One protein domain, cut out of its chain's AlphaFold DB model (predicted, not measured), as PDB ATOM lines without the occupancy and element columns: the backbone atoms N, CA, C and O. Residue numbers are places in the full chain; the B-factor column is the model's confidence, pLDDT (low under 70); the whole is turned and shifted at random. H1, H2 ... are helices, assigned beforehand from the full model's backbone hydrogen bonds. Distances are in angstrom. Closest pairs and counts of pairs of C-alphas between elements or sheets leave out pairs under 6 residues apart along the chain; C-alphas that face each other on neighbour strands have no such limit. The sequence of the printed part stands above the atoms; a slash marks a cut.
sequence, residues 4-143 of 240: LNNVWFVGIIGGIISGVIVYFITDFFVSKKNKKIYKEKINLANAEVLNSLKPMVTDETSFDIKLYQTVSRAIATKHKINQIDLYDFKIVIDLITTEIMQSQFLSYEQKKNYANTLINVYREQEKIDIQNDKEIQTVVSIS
ATOM      1  N   LEU A   4      70.144  32.733  17.514       61.09
ATOM      2  CA  LEU A   4      68.922  33.513  17.294       61.09
ATOM      3  C   LEU A   4      69.012  34.991  17.721       61.09
ATOM      4  O   LEU A   4      68.136  35.767  17.363       61.09
ATOM      5  N   ASN A   5      70.041  35.401  18.470       64.75
ATOM      6  CA  ASN A   5      70.242  36.803  18.870       64.75
ATOM      7  C   ASN A   5      71.150  37.574  17.905       64.75
ATOM      8  O   ASN A   5      71.291  38.791  18.030       64.75
ATOM      9  N   ASN A   6      71.803  36.882  16.966       72.69
ATOM     10  CA  ASN A   6      72.640  37.539  15.976       72.69
ATOM     11  C   ASN A   6      71.756  38.052  14.830       72.69
ATOM     12  O   ASN A   6      71.275  37.278  14.001       72.69
ATOM     13  N   VAL A   7      71.554  39.372  14.792       70.31
ATOM     14  CA  VAL A   7      70.702  40.072  13.815       70.31
ATOM     15  C   VAL A   7      71.093  39.746  12.367       70.31
ATOM     16  O   VAL A   7      70.218  39.611  11.515       70.31
ATOM     17  N   TRP A   8      72.384  39.541  12.085       72.69
ATOM     18  CA  TRP A   8      72.864  39.173  10.749       72.69
ATOM     19  C   TRP A   8      72.476  37.735  10.369       72.69
ATOM     20  O   TRP A   8      72.033  37.487   9.249       72.69
ATOM     21  N   PHE A   9      72.545  36.802  11.322       74.69
ATOM     22  CA  PHE A   9      72.125  35.410  11.127       74.69
ATOM     23  C   PHE A   9      70.610  35.303  10.902       74.69
ATOM     24  O   PHE A   9      70.167  34.651   9.957       74.69
ATOM     25  N   VAL A  10      69.816  36.007  11.718       75.56
ATOM     26  CA  VAL A  10      68.350  36.058  11.580       75.56
ATOM     27  C   VAL A  10      67.937  36.748  10.275       75.56
ATOM     28  O   VAL A  10      67.001  36.294   9.621       75.56
ATOM     29  N   GLY A  11      68.657  37.790   9.848       71.38
ATOM     30  CA  GLY A  11      68.398  38.494   8.591       71.38
ATOM     31  C   GLY A  11      68.668  37.643   7.346       71.38
ATOM     32  O   GLY A  11      67.817  37.571   6.460       71.38
ATOM     33  N   ILE A  12      69.811  36.953   7.288       75.50
ATOM     34  CA  ILE A  12      70.169  36.106   6.136       75.50
ATOM     35  C   ILE A  12      69.251  34.889   6.047       75.50
ATOM     36  O   ILE A  12      68.699  34.604   4.984       75.50
ATOM     37  N   ILE A  13      69.047  34.184   7.159       77.81
ATOM     38  CA  ILE A  13      68.214  32.978   7.171       77.81
ATOM     39  C   ILE A  13      66.742  33.333   6.973       77.81
ATOM     40  O   ILE A  13      66.060  32.666   6.198       77.81
ATOM     41  N   GLY A  14      66.263  34.417   7.587       77.81
ATOM     42  CA  GLY A  14      64.912  34.928   7.362       77.81
ATOM     43  C   GLY A  14      64.679  35.328   5.905       77.81
ATOM     44  O   GLY A  14      63.638  34.994   5.342       77.81
ATOM     45  N   GLY A  15      65.664  35.964   5.261       77.19
ATOM     46  CA  GLY A  15      65.608  36.313   3.841       77.19
ATOM     47  C   GLY A  15      65.550  35.090   2.923       77.19
ATOM     48  O   GLY A  15      64.691  35.029   2.042       77.19
ATOM     49  N   ILE A  16      66.401  34.087   3.163       80.12
ATOM     50  CA  ILE A  16      66.422  32.843   2.375       80.12
ATOM     51  C   ILE A  16      65.107  32.075   2.546       80.12
ATOM     52  O   ILE A  16      64.482  31.701   1.555       80.12
ATOM     53  N   ILE A  17      64.651  31.877   3.787       78.69
ATOM     54  CA  ILE A  17      63.404  31.155   4.076       78.69
ATOM     55  C   ILE A  17      62.202  31.891   3.468       78.69
ATOM     56  O   ILE A  17      61.365  31.265   2.817       78.69
ATOM     57  N   SER A  18      62.144  33.218   3.609       77.31
ATOM     58  CA  SER A  18      61.091  34.045   3.010       77.31
ATOM     59  C   SER A  18      61.084  33.946   1.480       77.31
ATOM     60  O   SER A  18      60.033  33.717   0.881       77.31
ATOM     61  N   GLY A  19      62.254  34.012   0.835       82.19
ATOM     62  CA  GLY A  19      62.378  33.868  -0.617       82.19
ATOM     63  C   GLY A  19      61.905  32.504  -1.129       82.19
ATOM     64  O   GLY A  19      61.188  32.435  -2.131       82.19
ATOM     65  N   VAL A  20      62.236  31.424  -0.416       84.06
ATOM     66  CA  VAL A  20      61.776  30.065  -0.751       84.06
ATOM     67  C   VAL A  20      60.255  29.955  -0.627       84.06
ATOM     68  O   VAL A  20      59.599  29.442  -1.532       84.06
ATOM     69  N   ILE A  21      59.672  30.484   0.448       82.25
ATOM     70  CA  ILE A  21      58.215  30.470   0.656       82.25
ATOM     71  C   ILE A  21      57.497  31.238  -0.461       82.25
ATOM     72  O   ILE A  21      56.542  30.729  -1.055       82.25
ATOM     73  N   VAL A  22      57.981  32.436  -0.796       85.69
ATOM     74  CA  VAL A  22      57.415  33.253  -1.878       85.69
ATOM     75  C   VAL A  22      57.524  32.541  -3.228       85.69
ATOM     76  O   VAL A  22      56.575  32.595  -4.013       85.69
ATOM     77  N   TYR A  23      58.630  31.839  -3.496       85.69
ATOM     78  CA  TYR A  23      58.790  31.041  -4.712       85.69
ATOM     79  C   TYR A  23      57.707  29.967  -4.840       85.69
ATOM     80  O   TYR A  23      57.025  29.921  -5.864       85.69
ATOM     81  N   PHE A  24      57.494  29.164  -3.794       82.56
ATOM     82  CA  PHE A  24      56.475  28.111  -3.809       82.56
ATOM     83  C   PHE A  24      55.062  28.669  -4.002       82.56
ATOM     84  O   PHE A  24      54.295  28.145  -4.811       82.56
ATOM     85  N   ILE A  25      54.720  29.757  -3.306       79.94
ATOM     86  CA  ILE A  25      53.406  30.401  -3.444       79.94
ATOM     87  C   ILE A  25      53.229  30.948  -4.867       79.94
ATOM     88  O   ILE A  25      52.191  30.732  -5.498       79.94
ATOM     89  N   THR A  26      54.248  31.626  -5.396       81.19
ATOM     90  CA  THR A  26      54.216  32.202  -6.746       81.19
ATOM     91  C   THR A  26      54.064  31.112  -7.802       81.19
ATOM     92  O   THR A  26      53.195  31.221  -8.670       81.19
ATOM     93  N   ASP A  27      54.857  30.043  -7.723       79.50
ATOM     94  CA  ASP A  27      54.791  28.933  -8.672       79.50
ATOM     95  C   ASP A  27      53.436  28.211  -8.608       79.50
ATOM     96  O   ASP A  27      52.837  27.910  -9.643       79.50
ATOM     97  N   PHE A  28      52.865  28.043  -7.413       78.50
ATOM     98  CA  PHE A  28      51.532  27.462  -7.249       78.50
ATOM     99  C   PHE A  28      50.434  28.293  -7.937       78.50
ATOM    100  O   PHE A  28      49.619  27.759  -8.699       78.50
ATOM    101  N   PHE A  29      50.412  29.610  -7.724       74.69
ATOM    102  CA  PHE A  29      49.412  30.479  -8.355       74.69
ATOM    103  C   PHE A  29      49.611  30.585  -9.873       74.69
ATOM    104  O   PHE A  29      48.641  30.505 -10.636       74.69
ATOM    105  N   VAL A  30      50.858  30.733 -10.325       76.62
ATOM    106  CA  VAL A  30      51.193  30.845 -11.751       76.62
ATOM    107  C   VAL A  30      50.901  29.538 -12.485       76.62
ATOM    108  O   VAL A  30      50.291  29.572 -13.554       76.62
ATOM    109  N   SER A  31      51.250  28.384 -11.918       75.38
ATOM    110  CA  SER A  31      50.970  27.079 -12.527       75.38
ATOM    111  C   SER A  31      49.467  26.825 -12.657       75.38
ATOM    112  O   SER A  31      49.005  26.402 -13.722       75.38
ATOM    113  N   LYS A  32      48.671  27.166 -11.635       78.56
ATOM    114  CA  LYS A  32      47.204  27.065 -11.694       78.56
ATOM    115  C   LYS A  32      46.615  27.982 -12.768       78.56
ATOM    116  O   LYS A  32      45.761  27.546 -13.545       78.56
ATOM    117  N   LYS A  33      47.100  29.224 -12.860       79.69
ATOM    118  CA  LYS A  33      46.686  30.177 -13.901       79.69
ATOM    119  C   LYS A  33      47.052  29.677 -15.300       79.69
ATOM    120  O   LYS A  33      46.206  29.706 -16.188       79.69
ATOM    121  N   ASN A  34      48.266  29.165 -15.488       79.50
ATOM    122  CA  ASN A  34      48.727  28.639 -16.772       79.50
ATOM    123  C   ASN A  34      47.890  27.438 -17.227       79.50
ATOM    124  O   ASN A  34      47.503  27.385 -18.390       79.50
ATOM    125  N   LYS A  35      47.533  26.523 -16.312       85.00
ATOM    126  CA  LYS A  35      46.618  25.407 -16.608       85.00
ATOM    127  C   LYS A  35      45.237  25.899 -17.045       85.00
ATOM    128  O   LYS A  35      44.681  25.364 -17.998       85.00
ATOM    129  N   LYS A  36      44.689  26.922 -16.378       86.38
ATOM    130  CA  LYS A  36      43.399  27.518 -16.762       86.38
ATOM    131  C   LYS A  36      43.462  28.135 -18.163       86.38
ATOM    132  O   LYS A  36      42.626  27.811 -18.995       86.38
ATOM    133  N   ILE A  37      44.487  28.945 -18.435       86.88
ATOM    134  CA  ILE A  37      44.704  29.563 -19.753       86.88
ATOM    135  C   ILE A  37      44.863  28.490 -20.835       86.88
ATOM    136  O   ILE A  37      44.338  28.638 -21.932       86.88
ATOM    137  N   TYR A  38      45.583  27.406 -20.539       89.31
ATOM    138  CA  TYR A  38      45.749  26.302 -21.481       89.31
ATOM    139  C   TYR A  38      44.409  25.637 -21.821       89.31
ATOM    140  O   TYR A  38      44.100  25.463 -22.996       89.31
ATOM    141  N   LYS A  39      43.569  25.357 -20.816       89.56
ATOM    142  CA  LYS A  39      42.215  24.821 -21.034       89.56
ATOM    143  C   LYS A  39      41.333  25.764 -21.855       89.56
ATOM    144  O   LYS A  39      40.630  25.316 -22.749       89.56
ATOM    145  N   GLU A  40      41.390  27.066 -21.582       92.12
ATOM    146  CA  GLU A  40      40.647  28.062 -22.365       92.12
ATOM    147  C   GLU A  40      41.096  28.080 -23.831       92.12
ATOM    148  O   GLU A  40      40.254  28.124 -24.724       92.12
ATOM    149  N   LYS A  41      42.404  27.968 -24.097       91.81
ATOM    150  CA  LYS A  41      42.929  27.852 -25.465       91.81
ATOM    151  C   LYS A  41      42.441  26.595 -26.176       91.81
ATOM    152  O   LYS A  41      42.078  26.696 -27.340       91.81
ATOM    153  N   ILE A  42      42.411  25.446 -25.496       90.56
ATOM    154  CA  ILE A  42      41.859  24.206 -26.064       90.56
ATOM    155  C   ILE A  42      40.390  24.409 -26.443       90.56
ATOM    156  O   ILE A  42      40.003  24.102 -27.564       90.56
ATOM    157  N   ASN A  43      39.587  24.989 -25.550       91.44
ATOM    158  CA  ASN A  43      38.167  25.227 -25.818       91.44
ATOM    159  C   ASN A  43      37.954  26.159 -27.021       91.44
ATOM    160  O   ASN A  43      37.111  25.880 -27.871       91.44
ATOM    161  N   LEU A  44      38.733  27.241 -27.114       94.31
ATOM    162  CA  LEU A  44      38.683  28.162 -28.252       94.31
ATOM    163  C   LEU A  44      39.118  27.485 -29.554       94.31
ATOM    164  O   LEU A  44      38.467  27.662 -30.578       94.31
ATOM    165  N   ALA A  45      40.187  26.694 -29.509       93.25
ATOM    166  CA  ALA A  45      40.681  25.964 -30.665       93.25
ATOM    167  C   ALA A  45      39.666  24.919 -31.153       93.25
ATOM    168  O   ALA A  45      39.400  24.853 -32.347       93.25
ATOM    169  N   ASN A  46      39.037  24.167 -30.246       91.88
ATOM    170  CA  ASN A  46      37.980  23.209 -30.585       91.88
ATOM    171  C   ASN A  46      36.759  23.892 -31.218       91.88
ATOM    172  O   ASN A  46      36.229  23.402 -32.213       91.88
ATOM    173  N   ALA A  47      36.335  25.039 -30.681       93.56
ATOM    174  CA  ALA A  47      35.257  25.821 -31.278       93.56
ATOM    175  C   ALA A  47      35.635  26.329 -32.681       93.56
ATOM    176  O   ALA A  47      34.817  26.294 -33.595       93.56
ATOM    177  N   GLU A  48      36.882  26.764 -32.873       93.88
ATOM    178  CA  GLU A  48      37.378  27.202 -34.178       93.88
ATOM    179  C   GLU A  48      37.465  26.046 -35.186       93.88
ATOM    180  O   GLU A  48      37.079  26.234 -36.339       93.88
ATOM    181  N   VAL A  49      37.893  24.848 -34.762       93.25
ATOM    182  CA  VAL A  49      37.876  23.629 -35.596       93.25
ATOM    183  C   VAL A  49      36.455  23.344 -36.069       93.25
ATOM    184  O   VAL A  49      36.232  23.197 -37.270       93.25
ATOM    185  N   LEU A  50      35.493  23.322 -35.143       91.12
ATOM    186  CA  LEU A  50      34.095  23.038 -35.459       91.12
ATOM    187  C   LEU A  50      33.526  24.063 -36.447       91.12
ATOM    188  O   LEU A  50      32.988  23.689 -37.486       91.12
ATOM    189  N   ASN A  51      33.717  25.352 -36.167       90.62
ATOM    190  CA  ASN A  51      33.220  26.436 -37.014       90.62
ATOM    191  C   ASN A  51      33.869  26.458 -38.404       90.62
ATOM    192  O   ASN A  51      33.222  26.868 -39.363       90.62
ATOM    193  N   SER A  52      35.124  26.015 -38.521       89.75
ATOM    194  CA  SER A  52      35.830  25.950 -39.807       89.75
ATOM    195  C   SER A  52      35.366  24.770 -40.658       89.75
ATOM    196  O   SER A  52      35.260  24.897 -41.874       89.75
ATOM    197  N   LEU A  53      35.084  23.628 -40.028       88.75
ATOM    198  CA  LEU A  53      34.697  22.398 -40.722       88.75
ATOM    199  C   LEU A  53      33.209  22.345 -41.070       88.75
ATOM    200  O   LEU A  53      32.836  21.757 -42.078       88.75
ATOM    201  N   LYS A  54      32.355  22.981 -40.271       84.75
ATOM    202  CA  LYS A  54      30.905  23.015 -40.478       84.75
ATOM    203  C   LYS A  54      30.460  23.426 -41.896       84.75
ATOM    204  O   LYS A  54      29.669  22.682 -42.473       84.75
ATOM    205  N   PRO A  55      30.941  24.535 -42.494       82.88
ATOM    206  CA  PRO A  55      30.563  24.897 -43.865       82.88
ATOM    207  C   PRO A  55      31.096  23.914 -44.920       82.88
ATOM    208  O   PRO A  55      30.572  23.849 -46.022       82.88
ATOM    209  N   MET A  56      32.116  23.118 -44.598       81.00
ATOM    210  CA  MET A  56      32.689  22.144 -45.534       81.00
ATOM    211  C   MET A  56      31.861  20.858 -45.617       81.00
ATOM    212  O   MET A  56      32.009  20.100 -46.564       81.00
ATOM    213  N   VAL A  57      30.986  20.607 -44.639       77.50
ATOM    214  CA  VAL A  57      30.072  19.454 -44.649       77.50
ATOM    215  C   VAL A  57      28.884  19.688 -45.580       77.50
ATOM    216  O   VAL A  57      28.319  18.731 -46.105       77.50
ATOM    217  N   THR A  58      28.511  20.950 -45.802       69.25
ATOM    218  CA  THR A  58      27.447  21.302 -46.750       69.25
ATOM    219  C   THR A  58      27.898  21.196 -48.207       69.25
ATOM    220  O   THR A  58      27.073  20.902 -49.066       69.25
ATOM    221  N   ASP A  59      29.198  21.350 -48.472       68.25
ATOM    222  CA  ASP A  59      29.822  21.075 -49.769       68.25
ATOM    223  C   ASP A  59      30.307  19.613 -49.801       68.25
ATOM    224  O   ASP A  59      31.477  19.317 -49.555       68.25
ATOM    225  N   GLU A  60      29.382  18.688 -50.077       61.31
ATOM    226  CA  GLU A  60      29.504  17.215 -49.980       61.31
ATOM    227  C   GLU A  60      30.778  16.577 -50.588       61.31
ATOM    228  O   GLU A  60      31.071  15.413 -50.322       61.31
ATOM    229  N   THR A  61      31.556  17.302 -51.393       58.34
ATOM    230  CA  THR A  61      32.722  16.795 -52.132       58.34
ATOM    231  C   THR A  61      34.068  16.963 -51.424       58.34
ATOM    232  O   THR A  61      35.062  16.422 -51.908       58.34
ATOM    233  N   SER A  62      34.140  17.704 -50.311       63.19
ATOM    234  CA  SER A  62      35.439  18.143 -49.758       63.19
ATOM    235  C   SER A  62      35.769  17.628 -48.358       63.19
ATOM    236  O   SER A  62      36.908  17.762 -47.912       63.19
ATOM    237  N   PHE A  63      34.807  17.055 -47.639       78.00
ATOM    238  CA  PHE A  63      34.998  16.712 -46.235       78.00
ATOM    239  C   PHE A  63      35.636  15.319 -46.055       78.00
ATOM    240  O   PHE A  63      34.982  14.301 -46.246       78.00
ATOM    241  N   ASP A  64      36.917  15.286 -45.666       81.62
ATOM    242  CA  ASP A  64      37.725  14.068 -45.455       81.62
ATOM    243  C   ASP A  64      38.547  14.157 -44.149       81.62
ATOM    244  O   ASP A  64      38.847  15.245 -43.638       81.62
ATOM    245  N   ILE A  65      38.988  13.014 -43.618       82.75
ATOM    246  CA  ILE A  65      39.874  12.927 -42.454       82.75
ATOM    247  C   ILE A  65      41.178  13.700 -42.658       82.75
ATOM    248  O   ILE A  65      41.669  14.344 -41.726       82.75
ATOM    249  N   LYS A  66      41.730  13.706 -43.879       84.06
ATOM    250  CA  LYS A  66      42.947  14.471 -44.202       84.06
ATOM    251  C   LYS A  66      42.727  15.971 -44.045       84.06
ATOM    252  O   LYS A  66      43.609  16.682 -43.551       84.06
ATOM    253  N   LEU A  67      41.544  16.446 -44.433       86.06
ATOM    254  CA  LEU A  67      41.160  17.841 -44.271       86.06
ATOM    255  C   LEU A  67      41.046  18.183 -42.785       86.06
ATOM    256  O   LEU A  67      41.672  19.148 -42.345       86.06
ATOM    257  N   TYR A  68      40.359  17.352 -41.996       88.06
ATOM    258  CA  TYR A  68      40.311  17.532 -40.545       88.06
ATOM    259  C   TYR A  68      41.711  17.553 -39.923       88.06
ATOM    260  O   TYR A  68      42.012  18.465 -39.159       88.06
ATOM    261  N   GLN A  69      42.594  16.606 -40.256       87.88
ATOM    262  CA  GLN A  69      43.944  16.553 -39.685       87.88
ATOM    263  C   GLN A  69      44.751  17.812 -40.016       87.88
ATOM    264  O   GLN A  69      45.485  18.317 -39.162       87.88
ATOM    265  N   THR A  70      44.596  18.336 -41.232       88.69
ATOM    266  CA  THR A  70      45.262  19.563 -41.688       88.69
ATOM    267  C   THR A  70      44.724  20.790 -40.958       88.69
ATOM    268  O   THR A  70      45.505  21.573 -40.414       88.69
ATOM    269  N   VAL A  71      43.398  20.933 -40.883       90.50
ATOM    270  CA  VAL A  71      42.721  22.037 -40.184       90.50
ATOM    271  C   VAL A  71      43.034  21.999 -38.687       90.50
ATOM    272  O   VAL A  71      43.471  22.999 -38.119       90.50
ATOM    273  N   SER A  72      42.912  20.829 -38.062       90.31
ATOM    274  CA  SER A  72      43.250  20.576 -36.659       90.31
ATOM    275  C   SER A  72      44.705  20.944 -36.362       90.31
ATOM    276  O   SER A  72      44.974  21.700 -35.428       90.31
ATOM    277  N   ARG A  73      45.656  20.529 -37.210       91.38
ATOM    278  CA  ARG A  73      47.075  20.888 -37.055       91.38
ATOM    279  C   ARG A  73      47.326  22.387 -37.210       91.38
ATOM    280  O   ARG A  73      48.089  22.963 -36.427       91.38
ATOM    281  N   ALA A  74      46.704  23.028 -38.195       91.62
ATOM    282  CA  ALA A  74      46.836  24.465 -38.416       91.62
ATOM    283  C   ALA A  74      46.295  25.266 -37.219       91.62
ATOM    284  O   ALA A  74      46.961  26.183 -36.726       91.62
ATOM    285  N   ILE A  75      45.135  24.873 -36.688       92.50
ATOM    286  CA  ILE A  75      44.497  25.528 -35.541       92.50
ATOM    287  C   ILE A  75      45.274  25.246 -34.246       92.50
ATOM    288  O   ILE A  75      45.540  26.179 -33.484       92.50
ATOM    289  N   ALA A  76      45.743  24.016 -34.020       91.25
ATOM    290  CA  ALA A  76      46.619  23.684 -32.892       91.25
ATOM    291  C   ALA A  76      47.884  24.559 -32.886       91.25
ATOM    292  O   ALA A  76      48.259  25.135 -31.859       91.25
ATOM    293  N   THR A  77      48.489  24.744 -34.065       90.00
ATOM    294  CA  THR A  77      49.662  25.607 -34.255       90.00
ATOM    295  C   THR A  77      49.334  27.072 -33.958       90.00
ATOM    296  O   THR A  77      50.080  27.738 -33.233       90.00
ATOM    297  N   LYS A  78      48.192  27.574 -34.448       91.12
ATOM    298  CA  LYS A  78      47.712  28.943 -34.197       91.12
ATOM    299  C   LYS A  78      47.514  29.218 -32.701       91.12
ATOM    300  O   LYS A  78      47.941  30.265 -32.206       91.12
ATOM    301  N   HIS A  79      46.918  28.275 -31.969       89.38
ATOM    302  CA  HIS A  79      46.630  28.407 -30.532       89.38
ATOM    303  C   HIS A  79      47.787  27.993 -29.613       89.38
ATOM    304  O   HIS A  79      47.748  28.275 -28.408       89.38
ATOM    305  N   LYS A  80      48.858  27.417 -30.175       89.38
ATOM    306  CA  LYS A  80      50.028  26.890 -29.451       89.38
ATOM    307  C   LYS A  80      49.648  25.818 -28.430       89.38
ATOM    308  O   LYS A  80      50.029  25.904 -27.259       89.38
ATOM    309  N   ILE A  81      48.861  24.851 -28.875       91.00
ATOM    310  CA  ILE A  81      48.441  23.684 -28.096       91.00
ATOM    311  C   ILE A  81      48.863  22.407 -28.824       91.00
ATOM    312  O   ILE A  81      49.202  22.451 -30.008       91.00
ATOM    313  N   ASN A  82      48.865  21.279 -28.120       86.94
ATOM    314  CA  ASN A  82      49.107  19.991 -28.757       86.94
ATOM    315  C   ASN A  82      47.880  19.577 -29.584       86.94
ATOM    316  O   ASN A  82      46.750  19.720 -29.122       86.94
ATOM    317  N   GLN A  83      48.099  19.042 -30.788       85.44
ATOM    318  CA  GLN A  83      47.024  18.525 -31.639       85.44
ATOM    319  C   GLN A  83      46.256  17.385 -30.951       85.44
ATOM    320  O   GLN A  83      45.053  17.272 -31.135       85.44
ATOM    321  N   ILE A  84      46.940  16.592 -30.121       87.56
ATOM    322  CA  ILE A  84      46.357  15.469 -29.366       87.56
ATOM    323  C   ILE A  84      45.346  15.949 -28.306       87.56
ATOM    324  O   ILE A  84      44.476  15.193 -27.896       87.56
ATOM    325  N   ASP A  85      45.438  17.210 -27.867       85.94
ATOM    326  CA  ASP A  85      44.513  17.774 -26.873       85.94
ATOM    327  C   ASP A  85      43.217  18.325 -27.506       85.94
ATOM    328  O   ASP A  85      42.325  18.787 -26.787       85.94
ATOM    329  N   LEU A  86      43.117  18.338 -28.842       89.00
ATOM    330  CA  LEU A  86      41.899  18.711 -29.567       89.00
ATOM    331  C   LEU A  86      40.899  17.549 -29.600       89.00
ATOM    332  O   LEU A  86      41.248  16.400 -29.353       89.00
ATOM    333  N   TYR A  87      39.640  17.848 -29.924       87.69
ATOM    334  CA  TYR A  87      38.629  16.813 -30.134       87.69
ATOM    335  C   TYR A  87      39.010  15.889 -31.276       87.69
ATOM    336  O   TYR A  87      39.270  16.371 -32.377       87.69
ATOM    337  N   ASP A  88      38.939  14.583 -31.025       85.69
ATOM    338  CA  ASP A  88      39.081  13.551 -32.045       85.69
ATOM    339  C   ASP A  88      38.086  13.747 -33.187       85.69
ATOM    340  O   ASP A  88      36.979  14.260 -32.993       85.69
ATOM    341  N   PHE A  89      38.457  13.264 -34.376       85.00
ATOM    342  CA  PHE A  89      37.609  13.338 -35.566       85.00
ATOM    343  C   PHE A  89      36.188  12.854 -35.285       85.00
ATOM    344  O   PHE A  89      35.233  13.569 -35.566       85.00
ATOM    345  N   LYS A  90      36.045  11.691 -34.638       83.00
ATOM    346  CA  LYS A  90      34.749  11.115 -34.259       83.00
ATOM    347  C   LYS A  90      33.877  12.089 -33.465       83.00
ATOM    348  O   LYS A  90      32.724  12.303 -33.817       83.00
ATOM    349  N   ILE A  91      34.447  12.715 -32.436       84.44
ATOM    350  CA  ILE A  91      33.732  13.682 -31.594       84.44
ATOM    351  C   ILE A  91      33.296  14.884 -32.438       84.44
ATOM    352  O   ILE A  91      32.178  15.371 -32.287       84.44
ATOM    353  N   VAL A  92      34.149  15.349 -33.353       86.50
ATOM    354  CA  VAL A  92      33.808  16.451 -34.261       86.50
ATOM    355  C   VAL A  92      32.645  16.074 -35.184       86.50
ATOM    356  O   VAL A  92      31.719  16.870 -35.323       86.50
ATOM    357  N   ILE A  93      32.636  14.866 -35.752       85.50
ATOM    358  CA  ILE A  93      31.522  14.373 -36.578       85.50
ATOM    359  C   ILE A  93      30.219  14.309 -35.789       85.50
ATOM    360  O   ILE A  93      29.190  14.783 -36.277       85.50
ATOM    361  N   ASP A  94      30.254  13.771 -34.573       84.38
ATOM    362  CA  ASP A  94      29.072  13.652 -33.719       84.38
ATOM    363  C   ASP A  94      28.494  15.034 -33.370       84.38
ATOM    364  O   ASP A  94      27.275  15.239 -33.413       84.38
ATOM    365  N   LEU A  95      29.364  16.009 -33.082       86.31
ATOM    366  CA  LEU A  95      28.965  17.387 -32.794       86.31
ATOM    367  C   LEU A  95      28.345  18.073 -34.017       86.31
ATOM    368  O   LEU A  95      27.268  18.657 -33.894       86.31
ATOM    369  N   ILE A  96      28.974  17.964 -35.193       87.94
ATOM    370  CA  ILE A  96      28.425  18.540 -36.432       87.94
ATOM    371  C   ILE A  96      27.083  17.884 -36.773       87.94
ATOM    372  O   ILE A  96      26.114  18.580 -37.075       87.94
ATOM    373  N   THR A  97      26.994  16.557 -36.673       85.50
ATOM    374  CA  THR A  97      25.757  15.807 -36.938       85.50
ATOM    375  C   THR A  97      24.637  16.253 -36.004       85.50
ATOM    376  O   THR A  97      23.521  16.524 -36.453       85.50
ATOM    377  N   THR A  98      24.934  16.381 -34.709       88.50
ATOM    378  CA  THR A  98      23.976  16.854 -33.701       88.50
ATOM    379  C   THR A  98      23.466  18.248 -34.046       88.50
ATOM    380  O   THR A  98      22.259  18.495 -34.014       88.50
ATOM    381  N   GLU A  99      24.361  19.152 -34.437       85.44
ATOM    382  CA  GLU A  99      24.003  20.525 -34.776       85.44
ATOM    383  C   GLU A  99      23.153  20.616 -36.058       85.44
ATOM    384  O   GLU A  99      22.163  21.350 -36.099       85.44
ATOM    385  N   ILE A 100      23.472  19.818 -37.084       86.50
ATOM    386  CA  ILE A 100      22.671  19.704 -38.315       86.50
ATOM    387  C   ILE A 100      21.267  19.173 -38.001       86.50
ATOM    388  O   ILE A 100      20.271  19.715 -38.491       86.50
ATOM    389  N   MET A 101      21.161  18.148 -37.150       84.38
ATOM    390  CA  MET A 101      19.872  17.572 -36.758       84.38
ATOM    391  C   MET A 101      19.007  18.562 -35.971       84.38
ATOM    392  O   MET A 101      17.796  18.640 -36.206       84.38
ATOM    393  N   GLN A 102      19.626  19.353 -35.092       87.12
ATOM    394  CA  GLN A 102      18.962  20.396 -34.304       87.12
ATOM    395  C   GLN A 102      18.611  21.651 -35.119       87.12
ATOM    396  O   GLN A 102      17.774  22.442 -34.686       87.12
ATOM    397  N   SER A 103      19.199  21.838 -36.304       85.75
ATOM    398  CA  SER A 103      18.919  22.998 -37.152       85.75
ATOM    399  C   SER A 103      17.458  23.034 -37.602       85.75
ATOM    400  O   SER A 103      16.951  22.103 -38.227       85.75
ATOM    401  N   GLN A 104      16.776  24.143 -37.332       84.75
ATOM    402  CA  GLN A 104      15.418  24.414 -37.814       84.75
ATOM    403  C   GLN A 104      15.378  24.899 -39.275       84.75
ATOM    404  O   GLN A 104      14.310  24.949 -39.875       84.75
ATOM    405  N   PHE A 105      16.535  25.226 -39.858       83.69
ATOM    406  CA  PHE A 105      16.646  25.802 -41.204       83.69
ATOM    407  C   PHE A 105      16.794  24.762 -42.321       83.69
ATOM    408  O   PHE A 105      16.773  25.123 -43.492       83.69
ATOM    409  N   LEU A 106      16.966  23.484 -41.974       82.62
ATOM    410  CA  LEU A 106      17.176  22.401 -42.934       82.62
ATOM    411  C   LEU A 106      15.927  21.531 -43.058       82.62
ATOM    412  O   LEU A 106      15.329  21.144 -42.048       82.62
ATOM    413  N   SER A 107      15.574  21.168 -44.292       84.56
ATOM    414  CA  SER A 107      14.532  20.171 -44.543       84.56
ATOM    415  C   SER A 107      14.978  18.789 -44.048       84.56
ATOM    416  O   SER A 107      16.169  18.507 -43.902       84.56
ATOM    417  N   TYR A 108      14.023  17.895 -43.790       85.06
ATOM    418  CA  TYR A 108      14.332  16.525 -43.367       85.06
ATOM    419  C   TYR A 108      15.230  15.784 -44.375       85.06
ATOM    420  O   TYR A 108      16.146  15.063 -43.985       85.06
ATOM    421  N   GLU A 109      15.004  16.003 -45.670       82.81
ATOM    422  CA  GLU A 109      15.791  15.399 -46.745       82.81
ATOM    423  C   GLU A 109      17.239  15.913 -46.756       82.81
ATOM    424  O   GLU A 109      18.172  15.115 -46.821       82.81
ATOM    425  N   GLN A 110      17.440  17.222 -46.557       83.00
ATOM    426  CA  GLN A 110      18.775  17.818 -46.424       83.00
ATOM    427  C   GLN A 110      19.518  17.281 -45.195       83.00
ATOM    428  O   GLN A 110      20.680  16.894 -45.291       83.00
ATOM    429  N   LYS A 111      18.839  17.187 -44.042       84.62
ATOM    430  CA  LYS A 111      19.421  16.603 -42.820       84.62
ATOM    431  C   LYS A 111      19.878  15.164 -43.041       84.62
ATOM    432  O   LYS A 111      20.952  14.780 -42.581       84.62
ATOM    433  N   LYS A 112      19.070  14.374 -43.754       83.88
ATOM    434  CA  LYS A 112      19.380  12.982 -44.081       83.88
ATOM    435  C   LYS A 112      20.598  12.872 -45.004       83.88
ATOM    436  O   LYS A 112      21.452  12.028 -44.740       83.88
ATOM    437  N   ASN A 113      20.704  13.709 -46.037       83.44
ATOM    438  CA  ASN A 113      21.855  13.693 -46.948       83.44
ATOM    439  C   ASN A 113      23.159  14.028 -46.220       83.44
ATOM    440  O   ASN A 113      24.089  13.225 -46.262       83.44
ATOM    441  N   TYR A 114      23.197  15.118 -45.449       81.75
ATOM    442  CA  TYR A 114      24.405  15.487 -44.704       81.75
ATOM    443  C   TYR A 114      24.816  14.433 -43.674       81.75
ATOM    444  O   TYR A 114      25.998  14.114 -43.548       81.75
ATOM    445  N   ALA A 115      23.848  13.846 -42.965       80.38
ATOM    446  CA  ALA A 115      24.131  12.763 -42.029       80.38
ATOM    447  C   ALA A 115      24.736  11.541 -42.736       80.38
ATOM    448  O   ALA A 115      25.690  10.953 -42.234       80.38
ATOM    449  N   ASN A 116      24.233  11.184 -43.921       81.31
ATOM    450  CA  ASN A 116      24.784  10.079 -44.703       81.31
ATOM    451  C   ASN A 116      26.213  10.364 -45.184       81.31
ATOM    452  O   ASN A 116      27.057   9.470 -45.105       81.31
ATOM    453  N   THR A 117      26.511  11.591 -45.625       81.19
ATOM    454  CA  THR A 117      27.872  12.010 -46.004       81.19
ATOM    455  C   THR A 117      28.837  11.852 -44.831       81.19
ATOM    456  O   THR A 117      29.870  11.199 -44.962       81.19
ATOM    457  N   LEU A 118      28.463  12.344 -43.649       81.94
ATOM    458  CA  LEU A 118      29.274  12.220 -42.434       81.94
ATOM    459  C   LEU A 118      29.476  10.761 -41.994       81.94
ATOM    460  O   LEU A 118      30.584  10.379 -41.616       81.94
ATOM    461  N   ILE A 119      28.435   9.927 -42.086       81.25
ATOM    462  CA  ILE A 119      28.514   8.489 -41.780       81.25
ATOM    463  C   ILE A 119      29.459   7.766 -42.747       81.25
ATOM    464  O   ILE A 119      30.193   6.868 -42.328       81.25
ATOM    465  N   ASN A 120      29.456   8.133 -44.029       80.94
ATOM    466  CA  ASN A 120      30.344   7.524 -45.018       80.94
ATOM    467  C   ASN A 120      31.811   7.838 -44.709       80.94
ATOM    468  O   ASN A 120      32.619   6.913 -44.647       80.94
ATOM    469  N   VAL A 121      32.127   9.098 -44.401       79.75
ATOM    470  CA  VAL A 121      33.489   9.516 -44.025       79.75
ATOM    471  C   VAL A 121      33.929   8.852 -42.714       79.75
ATOM    472  O   VAL A 121      35.059   8.377 -42.597       79.75
ATOM    473  N   TYR A 122      33.023   8.726 -41.741       77.44
ATOM    474  CA  TYR A 122      33.285   7.983 -40.505       77.44
ATOM    475  C   TYR A 122      33.650   6.511 -40.775       77.44
ATOM    476  O   TYR A 122      34.603   5.978 -40.206       77.44
ATOM    477  N   ARG A 123      32.927   5.851 -41.689       75.44
ATOM    478  CA  ARG A 123      33.159   4.444 -42.054       75.44
ATOM    479  C   ARG A 123      34.450   4.247 -42.864       75.44
ATOM    480  O   ARG A 123      35.028   3.160 -42.843       75.44
ATOM    481  N   GLU A 124      34.904   5.268 -43.587       73.69
ATOM    482  CA  GLU A 124      36.204   5.267 -44.268       73.69
ATOM    483  C   GLU A 124      37.368   5.369 -43.277       73.69
ATOM    484  O   GLU A 124      38.353   4.644 -43.430       73.69
ATOM    485  N   GLN A 125      37.230   6.168 -42.214       70.25
ATOM    486  CA  GLN A 125      38.233   6.240 -41.149       70.25
ATOM    487  C   GLN A 125      38.403   4.913 -40.400       70.25
ATOM    488  O   GLN A 125      39.532   4.503 -40.137       70.25
ATOM    489  N   GLU A 126      37.308   4.226 -40.071       64.25
ATOM    490  CA  GLU A 126      37.359   2.975 -39.299       64.25
ATOM    491  C   GLU A 126      38.196   1.888 -40.005       64.25
ATOM    492  O   GLU A 126      38.817   1.049 -39.358       64.25
ATOM    493  N   LYS A 127      38.302   1.945 -41.340       60.09
ATOM    494  CA  LYS A 127      39.173   1.058 -42.128       60.09
ATOM    495  C   LYS A 127      40.657   1.435 -42.052       60.09
ATOM    496  O   LYS A 127      41.504   0.554 -42.185       60.09
ATOM    497  N   ILE A 128      40.969   2.715 -41.853       61.00
ATOM    498  CA  ILE A 128      42.336   3.255 -41.785       61.00
ATOM    499  C   ILE A 128      42.953   2.991 -40.401       61.00
ATOM    500  O   ILE A 128      44.126   2.621 -40.318       61.00
ATOM    501  N   ASP A 129      42.169   3.102 -39.324       55.28
ATOM    502  CA  ASP A 129      42.650   2.864 -37.951       55.28
ATOM    503  C   ASP A 129      43.044   1.393 -37.702       55.28
ATOM    504  O   ASP A 129      43.972   1.124 -36.944       55.28
ATOM    505  N   ILE A 130      42.447   0.432 -38.421       53.03
ATOM    506  CA  ILE A 130      42.823  -0.997 -38.349       53.03
ATOM    507  C   ILE A 130      44.207  -1.265 -38.990       53.03
ATOM    508  O   ILE A 130      44.849  -2.273 -38.686       53.03
ATOM    509  N   GLN A 131      44.702  -0.374 -39.858       47.16
ATOM    510  CA  GLN A 131      45.984  -0.526 -40.567       47.16
ATOM    511  C   GLN A 131      47.149   0.270 -39.952       47.16
ATOM    512  O   GLN A 131      48.300  -0.123 -40.140       47.16
ATOM    513  N   ASN A 132      46.878   1.346 -39.207       46.41
ATOM    514  CA  ASN A 132      47.898   2.301 -38.745       46.41
ATOM    515  C   ASN A 132      48.470   2.050 -37.339       46.41
ATOM    516  O   ASN A 132      49.370   2.778 -36.915       46.41
ATOM    517  N   ASP A 133      48.049   0.987 -36.648       40.25
ATOM    518  CA  ASP A 133      48.510   0.636 -35.290       40.25
ATOM    519  C   ASP A 133      49.995   0.189 -35.217       40.25
ATOM    520  O   ASP A 133      50.475  -0.328 -34.208       40.25
ATOM    521  N   LYS A 134      50.760   0.376 -36.304       40.91
ATOM    522  CA  LYS A 134      52.190   0.051 -36.392       40.91
ATOM    523  C   LYS A 134      53.122   1.241 -36.609       40.91
ATOM    524  O   LYS A 134      54.329   1.026 -36.540       40.91
ATOM    525  N   GLU A 135      52.643   2.467 -36.851       41.38
ATOM    526  CA  GLU A 135      53.562   3.469 -37.416       41.38
ATOM    527  C   GLU A 135      53.298   4.947 -37.081       41.38
ATOM    528  O   GLU A 135      53.426   5.793 -37.954       41.38
ATOM    529  N   ILE A 136      53.000   5.331 -35.830       39.31
ATOM    530  CA  ILE A 136      53.098   6.759 -35.446       39.31
ATOM    531  C   ILE A 136      53.692   6.943 -34.039       39.31
ATOM    532  O   ILE A 136      52.994   7.150 -33.052       39.31
ATOM    533  N   GLN A 137      55.025   6.963 -33.961       37.44
ATOM    534  CA  GLN A 137      55.758   7.722 -32.941       37.44
ATOM    535  C   GLN A 137      56.795   8.608 -33.631       37.44
ATOM    536  O   GLN A 137      57.977   8.285 -33.703       37.44
ATOM    537  N   THR A 138      56.365   9.767 -34.122       34.88
ATOM    538  CA  THR A 138      57.280  10.899 -34.300       34.88
ATOM    539  C   THR A 138      56.790  12.058 -33.450       34.88
ATOM    540  O   THR A 138      55.831  12.769 -33.743       34.88
ATOM    541  N   VAL A 139      57.461  12.173 -32.310       39.47
ATOM    542  CA  VAL A 139      57.343  13.229 -31.318       39.47
ATOM    543  C   VAL A 139      57.628  14.575 -31.985       39.47
ATOM    544  O   VAL A 139      58.777  14.911 -32.262       39.47
ATOM    545  N   VAL A 140      56.589  15.380 -32.206       36.12
ATOM    546  CA  VAL A 140      56.748  16.806 -32.506       36.12
ATOM    547  C   VAL A 140      56.731  17.560 -31.179       36.12
ATOM    548  O   VAL A 140      55.689  17.959 -30.663       36.12
ATOM    549  N   SER A 141      57.917  17.726 -30.593       37.03
ATOM    550  CA  SER A 141      58.119  18.620 -29.454       37.03
ATOM    551  C   SER A 141      58.201  20.058 -29.973       37.03
ATOM    552  O   SER A 141      59.263  20.533 -30.373       37.03
ATOM    553  N   ILE A 142      57.067  20.762 -30.007       35.59
ATOM    554  CA  ILE A 142      57.075  22.218 -30.194       35.59
ATOM    555  C   ILE A 142      57.449  22.832 -28.850       35.59
ATOM    556  O   ILE A 142      56.649  22.921 -27.916       35.59
ATOM    557  N   SER A 143      58.715  23.234 -28.760       40.31
ATOM    558  CA  SER A 143      59.284  23.953 -27.629       40.31
ATOM    559  C   SER A 143      58.426  25.168 -27.277       40.31
ATOM    560  O   SER A 143      58.207  26.074 -28.087       40.31
TER     561      SER A 143
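This is residues 4 to 143 of the 240 residues of an uncharacterized protein of Paenibacillus aquistagni (UniProt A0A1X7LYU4). Long helix H1 sticks out with residues 7 to 37 from a head where H2 folds back on it and H3 and H4 lie across its end. The printed part has 140 residues, of which 103 are in four named helices, H1, H2, H3 and H4 in order along the chain, with no named strand; the class is all helix. The whole is extended, radius of gyration of the C-alphas 24.6 A, spanning 88 by 42 by 20 A.

H1, residues 7 to 58, forms a hairpin with H2, residues 65 to 79; C-alphas 45 and 75 are closest, 6.2 A. H3, residues 89 to 102, and H4, residues 108 to 129, form another at a shallow tilt of 8 degrees. H1 touches H4 at a steep tilt of 58 degrees, C-alphas 58 and 114 closest, 6.9 A. Every O i to N i+4 pair is within hydrogen-bond range in H2 and H3, 45 of 48 in H1, 16 of 18 in H4.

From C-alpha 7 at (70.702, 40.072, 13.815) H1 measures 76.8 A from first to last C-alpha; H4 measures 31.9 A and ends with C-alpha 129 at (42.650, 2.864, -37.951).

The printed part has no cut; pLDDT is under 70 at residues 4 to 5, 58 to 62 and 126 to 143.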